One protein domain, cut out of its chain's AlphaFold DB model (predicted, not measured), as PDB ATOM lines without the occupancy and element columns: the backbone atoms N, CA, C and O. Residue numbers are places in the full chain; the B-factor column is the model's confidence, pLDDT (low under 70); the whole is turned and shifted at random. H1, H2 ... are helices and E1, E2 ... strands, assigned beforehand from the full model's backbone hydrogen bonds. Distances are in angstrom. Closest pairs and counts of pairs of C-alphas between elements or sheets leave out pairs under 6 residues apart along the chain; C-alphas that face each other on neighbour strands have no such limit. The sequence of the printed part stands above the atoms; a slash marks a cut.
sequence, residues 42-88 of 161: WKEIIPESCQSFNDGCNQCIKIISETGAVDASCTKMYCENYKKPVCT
ATOM      1  N   TRP A  42     -33.354 -18.733 -32.955       93.62
ATOM      2  CA  TRP A  42     -34.382 -19.324 -32.103       93.62
ATOM      3  C   TRP A  42     -35.771 -18.717 -32.324       93.62
ATOM      4  O   TRP A  42     -36.749 -19.437 -32.156       93.62
ATOM      5  N   LYS A  43     -35.873 -17.451 -32.747       93.44
ATOM      6  CA  LYS A  43     -37.163 -16.763 -32.949       93.44
ATOM      7  C   LYS A  43     -38.039 -17.440 -34.003       93.44
ATOM      8  O   LYS A  43     -39.258 -17.372 -33.916       93.44
ATOM      9  N   GLU A  44     -37.416 -18.103 -34.973       91.44
ATOM     10  CA  GLU A  44     -38.107 -18.815 -36.053       91.44
ATOM     11  C   GLU A  44     -38.170 -20.333 -35.821       91.44
ATOM     12  O   GLU A  44     -39.077 -21.000 -36.315       91.44
ATOM     13  N   ILE A  45     -37.192 -20.902 -35.104       93.12
ATOM     14  CA  ILE A  45     -37.017 -22.360 -34.969       93.12
ATOM     15  C   ILE A  45     -37.653 -22.907 -33.688       93.12
ATOM     16  O   ILE A  45     -38.163 -24.029 -33.685       93.12
ATOM     17  N   ILE A  46     -37.591 -22.156 -32.588       93.25
ATOM     18  CA  ILE A  46     -38.127 -22.593 -31.300       93.25
ATOM     19  C   ILE A  46     -39.626 -22.284 -31.270       93.25
ATOM     20  O   ILE A  46     -40.001 -21.115 -31.371       93.25
ATOM     21  N   PRO A  47     -40.501 -23.294 -31.104       90.62
ATOM     22  CA  PRO A  47     -41.943 -23.075 -31.115       90.62
ATOM     23  C   PRO A  47     -42.353 -22.162 -29.962       90.62
ATOM     24  O   PRO A  47     -41.727 -22.195 -28.901       90.62
ATOM     25  N   GLU A  48     -43.414 -21.371 -30.138       86.19
ATOM     26  CA  GLU A  48     -43.908 -20.424 -29.125       86.19
ATOM     27  C   GLU A  48     -44.159 -21.083 -27.764       86.19
ATOM     28  O   GLU A  48     -43.805 -20.500 -26.741       86.19
ATOM     29  N   SER A  49     -44.644 -22.328 -27.762       85.56
ATOM     30  CA  SER A  49     -44.912 -23.119 -26.557       85.56
ATOM     31  C   SER A  49     -43.673 -23.448 -25.719       85.56
ATOM     32  O   SER A  49     -43.813 -23.691 -24.525       85.56
ATOM     33  N   CYS A  50     -42.476 -23.437 -26.311       91.56
ATOM     34  CA  CYS A  50     -41.242 -23.785 -25.612       91.56
ATOM     35  C   CYS A  50     -40.754 -22.630 -24.724       91.56
ATOM     36  O   CYS A  50     -40.505 -21.543 -25.244       91.56
ATOM     37  N   GLN A  51     -40.593 -22.848 -23.420       93.25
ATOM     38  CA  GLN A  51     -40.122 -21.861 -22.444       93.25
ATOM     39  C   GLN A  51     -38.601 -21.849 -22.316       93.25
ATOM     40  O   GLN A  51     -37.999 -20.782 -22.266       93.25
ATOM     41  N   SER A  52     -37.967 -23.016 -22.311       94.06
ATOM     42  CA  SER A  52     -36.530 -23.195 -22.114       94.06
ATOM     43  C   SER A  52     -35.912 -23.796 -23.365       94.06
ATOM     44  O   SER A  52     -36.386 -24.799 -23.900       94.06
ATOM     45  N   PHE A  53     -34.824 -23.213 -23.842       95.94
ATOM     46  CA  PHE A  53     -34.177 -23.673 -25.063       95.94
ATOM     47  C   PHE A  53     -32.673 -23.423 -25.038       95.94
ATOM     48  O   PHE A  53     -32.155 -22.645 -24.239       95.94
ATOM     49  N   ASN A  54     -31.967 -24.081 -25.951       96.31
ATOM     50  CA  ASN A  54     -30.606 -23.722 -26.314       96.31
ATOM     51  C   ASN A  54     -30.644 -22.952 -27.639       96.31
ATOM     52  O   ASN A  54     -31.207 -23.454 -28.612       96.31
ATOM     53  N   ASP A  55     -30.058 -21.756 -27.692       95.06
ATOM     54  CA  ASP A  55     -30.009 -20.924 -28.910       95.06
ATOM     55  C   ASP A  55     -28.966 -21.412 -29.942       95.06
ATOM     56  O   ASP A  55     -28.777 -20.790 -30.984       95.06
ATOM     57  N   GLY A  56     -28.280 -22.521 -29.650       93.69
ATOM     58  CA  GLY A  56     -27.121 -23.017 -30.385       93.69
ATOM     59  C   GLY A  56     -25.800 -22.872 -29.627       93.69
ATOM     60  O   GLY A  56     -24.792 -23.432 -30.068       93.69
ATOM     61  N   CYS A  57     -25.788 -22.139 -28.513       96.19
ATOM     62  CA  CYS A  57     -24.624 -21.932 -27.661       96.19
ATOM     63  C   CYS A  57     -25.007 -21.716 -26.187       96.19
ATOM     64  O   CYS A  57     -24.473 -22.379 -25.298       96.19
ATOM     65  N   ASN A  58     -25.965 -20.833 -25.925       96.19
ATOM     66  CA  ASN A  58     -26.426 -20.422 -24.609       96.19
ATOM     67  C   ASN A  58     -27.682 -21.174 -24.183       96.19
ATOM     68  O   ASN A  58     -28.491 -21.600 -25.007       96.19
ATOM     69  N   GLN A  59     -27.849 -21.310 -22.869       96.31
ATOM     70  CA  GLN A  59     -29.112 -21.732 -22.273       96.31
ATOM     71  C   GLN A  59     -29.987 -20.501 -22.077       96.31
ATOM     72  O   GLN A  59     -29.530 -19.500 -21.522       96.31
ATOM     73  N   CYS A  60     -31.226 -20.583 -22.540       96.50
ATOM     74  CA  CYS A  60     -32.150 -19.469 -22.611       96.50
ATOM     75  C   CYS A  60     -33.506 -19.840 -22.017       96.50
ATOM     76  O   CYS A  60     -33.958 -20.981 -22.134       96.50
ATOM     77  N   ILE A  61     -34.164 -18.847 -21.427       94.69
ATOM     78  CA  ILE A  61     -35.556 -18.911 -20.983       94.69
ATOM     79  C   ILE A  61     -36.307 -17.767 -21.662       94.69
ATOM     80  O   ILE A  61     -35.834 -16.626 -21.656       94.69
ATOM     81  N   LYS A  62     -37.468 -18.054 -22.253       94.12
ATOM     82  CA  LYS A  62     -38.338 -17.032 -22.828       94.12
ATOM     83  C   LYS A  62     -38.904 -16.129 -21.743       94.12
ATOM     84  O   LYS A  62     -39.295 -16.572 -20.668       94.12
ATOM     85  N   ILE A  63     -38.982 -14.851 -22.066       92.12
ATOM     86  CA  ILE A  63     -39.615 -13.821 -21.255       92.12
ATOM     87  C   ILE A  63     -40.671 -13.130 -22.111       92.12
ATOM     88  O   ILE A  63     -40.452 -12.853 -23.288       92.12
ATOM     89  N   ILE A  64     -41.834 -12.876 -21.524       88.81
ATOM     90  CA  ILE A  64     -42.917 -12.139 -22.175       88.81
ATOM     91  C   ILE A  64     -43.002 -10.795 -21.463       88.81
ATOM     92  O   ILE A  64     -43.185 -10.747 -20.246       88.81
ATOM     93  N   SER A  65     -42.810  -9.705 -22.200       85.31
ATOM     94  CA  SER A  65     -42.974  -8.361 -21.651       85.31
ATOM     95  C   SER A  65     -44.439  -8.091 -21.295       85.31
ATOM     96  O   SER A  65     -45.355  -8.738 -21.800       85.31
ATOM     97  N   GLU A  66     -44.686  -7.048 -20.505       84.94
ATOM     98  CA  GLU A  66     -46.048  -6.575 -20.196       84.94
ATOM     99  C   GLU A  66     -46.857  -6.202 -21.453       84.94
ATOM    100  O   GLU A  66     -48.085  -6.214 -21.443       84.94
ATOM    101  N   THR A  67     -46.172  -5.897 -22.557       87.94
ATOM    102  CA  THR A  67     -46.772  -5.586 -23.860       87.94
ATOM    103  C   THR A  67     -46.988  -6.818 -24.744       87.94
ATOM    104  O   THR A  67     -47.405  -6.673 -25.892       87.94
ATOM    105  N   GLY A  68     -46.698  -8.021 -24.237       82.62
ATOM    106  CA  GLY A  68     -46.813  -9.283 -24.970       82.62
ATOM    107  C   GLY A  68     -45.663  -9.554 -25.944       82.62
ATOM    108  O   GLY A  68     -45.754 -10.483 -26.744       82.62
ATOM    109  N   ALA A  69     -44.586  -8.763 -25.910       85.81
ATOM    110  CA  ALA A  69     -43.413  -9.016 -26.739       85.81
ATOM    111  C   ALA A  69     -42.604 -10.179 -26.152       85.81
ATOM    112  O   ALA A  69     -42.273 -10.175 -24.967       85.81
ATOM    113  N   VAL A  70     -42.285 -11.163 -26.991       88.19
ATOM    114  CA  VAL A  70     -41.482 -12.327 -26.604       88.19
ATOM    115  C   VAL A  70     -40.004 -12.015 -26.819       88.19
ATOM    116  O   VAL A  70     -39.590 -11.647 -27.919       88.19
ATOM    117  N   ASP A  71     -39.215 -12.197 -25.769       92.62
ATOM    118  CA  ASP A  71     -37.757 -12.096 -25.781       92.62
ATOM    119  C   ASP A  71     -37.149 -13.284 -25.008       92.62
ATOM    120  O   ASP A  71     -37.873 -14.178 -24.563       92.62
ATOM    121  N   ALA A  72     -35.826 -13.332 -24.859       94.19
ATOM    122  CA  ALA A  72     -35.140 -14.392 -24.132       94.19
ATOM    123  C   ALA A  72     -34.078 -13.856 -23.165       94.19
ATOM    124  O   ALA A  72     -33.267 -12.991 -23.494       94.19
ATOM    125  N   SER A  73     -34.043 -14.439 -21.969       95.25
ATOM    126  CA  SER A  73     -32.944 -14.282 -21.024       95.25
ATOM    127  C   SER A  73     -31.999 -15.469 -21.170       95.25
ATOM    128  O   SER A  73     -32.372 -16.604 -20.870       95.25
ATOM    129  N   CYS A  74     -30.786 -15.212 -21.656       96.19
ATOM    130  CA  CYS A  74     -29.797 -16.242 -21.958       96.19
ATOM    131  C   CYS A  74     -28.544 -16.116 -21.087       96.19
ATOM    132  O   CYS A  74     -28.129 -15.018 -20.696       96.19
ATOM    133  N   THR A  75     -27.876 -17.245 -20.847       95.31
ATOM    134  CA  THR A  75     -26.482 -17.249 -20.386       95.31
ATOM    135  C   THR A  75     -25.598 -16.487 -21.381       95.31
ATOM    136  O   THR A  75     -25.927 -16.407 -22.559       95.31
ATOM    137  N   LYS A  76     -24.462 -15.935 -20.940       92.50
ATOM    138  CA  LYS A  76     -23.531 -15.176 -21.801       92.50
ATOM    139  C   LYS A  76     -22.218 -15.930 -22.013       92.50
ATOM    140  O   LYS A  76     -21.149 -15.432 -21.661       92.50
ATOM    141  N   MET A  77     -22.304 -17.159 -22.511       90.62
ATOM    142  CA  MET A  77     -21.120 -17.959 -22.827       90.62
ATOM    143  C   MET A  77     -20.520 -17.508 -24.166       90.62
ATOM    144  O   MET A  77     -21.226 -16.988 -25.026       90.62
ATOM    145  N   TYR A  78     -19.203 -17.665 -24.338       92.69
ATOM    146  CA  TYR A  78     -18.546 -17.343 -25.607       92.69
ATOM    147  C   TYR A  78     -18.930 -18.359 -26.687       92.69
ATOM    148  O   TYR A  78     -18.858 -19.567 -26.458       92.69
ATOM    149  N   CYS A  79     -19.274 -17.855 -27.872       90.56
ATOM    150  CA  CYS A  79     -19.702 -18.655 -29.012       90.56
ATOM    151  C   CYS A  79     -18.847 -18.301 -30.229       90.56
ATOM    152  O   CYS A  79     -18.956 -17.200 -30.764       90.56
ATOM    153  N   GLU A  80     -18.017 -19.239 -30.686       91.19
ATOM    154  CA  GLU A  80     -17.302 -19.084 -31.959       91.19
ATOM    155  C   GLU A  80     -18.260 -19.271 -33.144       91.19
ATOM    156  O   GLU A  80     -18.224 -18.510 -34.104       91.19
ATOM    157  N   ASN A  81     -19.162 -20.255 -33.048       88.88
ATOM    158  CA  ASN A  81     -20.208 -20.536 -34.029       88.88
ATOM    159  C   ASN A  81     -21.485 -21.008 -33.321       88.88
ATOM    160  O   ASN A  81     -21.417 -21.819 -32.395       88.88
ATOM    161  N   TYR A  82     -22.647 -20.546 -33.784       92.31
ATOM    162  CA  TYR A  82     -23.942 -21.001 -33.275       92.31
ATOM    163  C   TYR A  82     -24.378 -22.302 -33.953       92.31
ATOM    164  O   TYR A  82     -24.218 -22.487 -35.163       92.31
ATOM    165  N   LYS A  83     -24.955 -23.208 -33.161       93.81
ATOM    166  CA  LYS A  83     -25.593 -24.441 -33.637       93.81
ATOM    167  C   LYS A  83     -27.095 -24.238 -33.836       93.81
ATOM    168  O   LYS A  83     -27.638 -23.183 -33.529       93.81
ATOM    169  N   LYS A  84     -27.776 -25.268 -34.341       94.62
ATOM    170  CA  LYS A  84     -29.233 -25.251 -34.483       94.62
ATOM    171  C   LYS A  84     -29.878 -25.058 -33.102       94.62
ATOM    172  O   LYS A  84     -29.565 -25.853 -32.214       94.62
ATOM    173  N   PRO A  85     -30.794 -24.092 -32.934       95.62
ATOM    174  CA  PRO A  85     -31.571 -23.967 -31.713       95.62
ATOM    175  C   PRO A  85     -32.405 -25.220 -31.448       95.62
ATOM    176  O   PRO A  85     -32.989 -25.799 -32.371       95.62
ATOM    177  N   VAL A  86     -32.474 -25.633 -30.185       94.75
ATOM    178  CA  VAL A  86     -33.243 -26.807 -29.752       94.75
ATOM    179  C   VAL A  86     -34.058 -26.448 -28.518       94.75
ATOM    180  O   VAL A  86     -33.533 -25.854 -27.580       94.75
ATOM    181  N   CYS A  87     -35.339 -26.818 -28.517       95.19
ATOM    182  CA  CYS A  87     -36.165 -26.723 -27.321       95.19
ATOM    183  C   CYS A  87     -35.644 -27.713 -26.277       95.19
ATOM    184  O   CYS A  87     -35.454 -28.891 -26.583       95.19
ATOM    185  N   THR A  88     -35.393 -27.231 -25.066       94.38
ATOM    186  CA  THR A  88     -34.848 -28.025 -23.959       94.38
ATOM    187  C   THR A  88     -35.784 -28.059 -22.771       94.38
ATOM    188  O   THR A  88     -35.360 -28.459 -21.686       94.38
TER     189      THR A  88
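What this domain is: This is residues 42 to 88 of the 161 residues of an uncharacterized protein of candidate division SR1 bacterium Aalborg_AAW-1 (UniProt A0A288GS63). With little regular structure, this is a small meander, strands E1, E2 and E3 each antiparallel to the one before; the tail folds back, pairing residues 86 to 87 with E1. The printed part has 47 residues, with the named elements, H1 and then E1, E2 and E3 along the chain, holding under half of them, and its class is mixed, helices and strands. The whole is compact, radius of gyration of the C-alphas 10.7 A, and elongated, 33 by 19 by 15 A.

How they stand to each other: Look at E2, residues 59 to 64, in a hairpin with E3, residues 70 to 74: N 61 and O 73 are within hydrogen-bond range, 2.9 A. Its other hairpin is with E1, residues 52 to 54: N 60 and O 53, 2.8 A. H1, residues 42 to 45, too short for an O i to N i+4 pair, only grazes the sheet.

Where its parts are: Find H1's first C-alpha, 42, at (-34.382, -19.324, -32.103); E2 runs 16.8 A, E3 13.2 A to C-alpha 74 at (-29.797, -16.242, -21.958).

The domain as a whole: The C-alphas of Glu 66 and Glu 80 are farthest apart, 33.5 A. The printed part has no cut; no printed residue is under pLDDT 70.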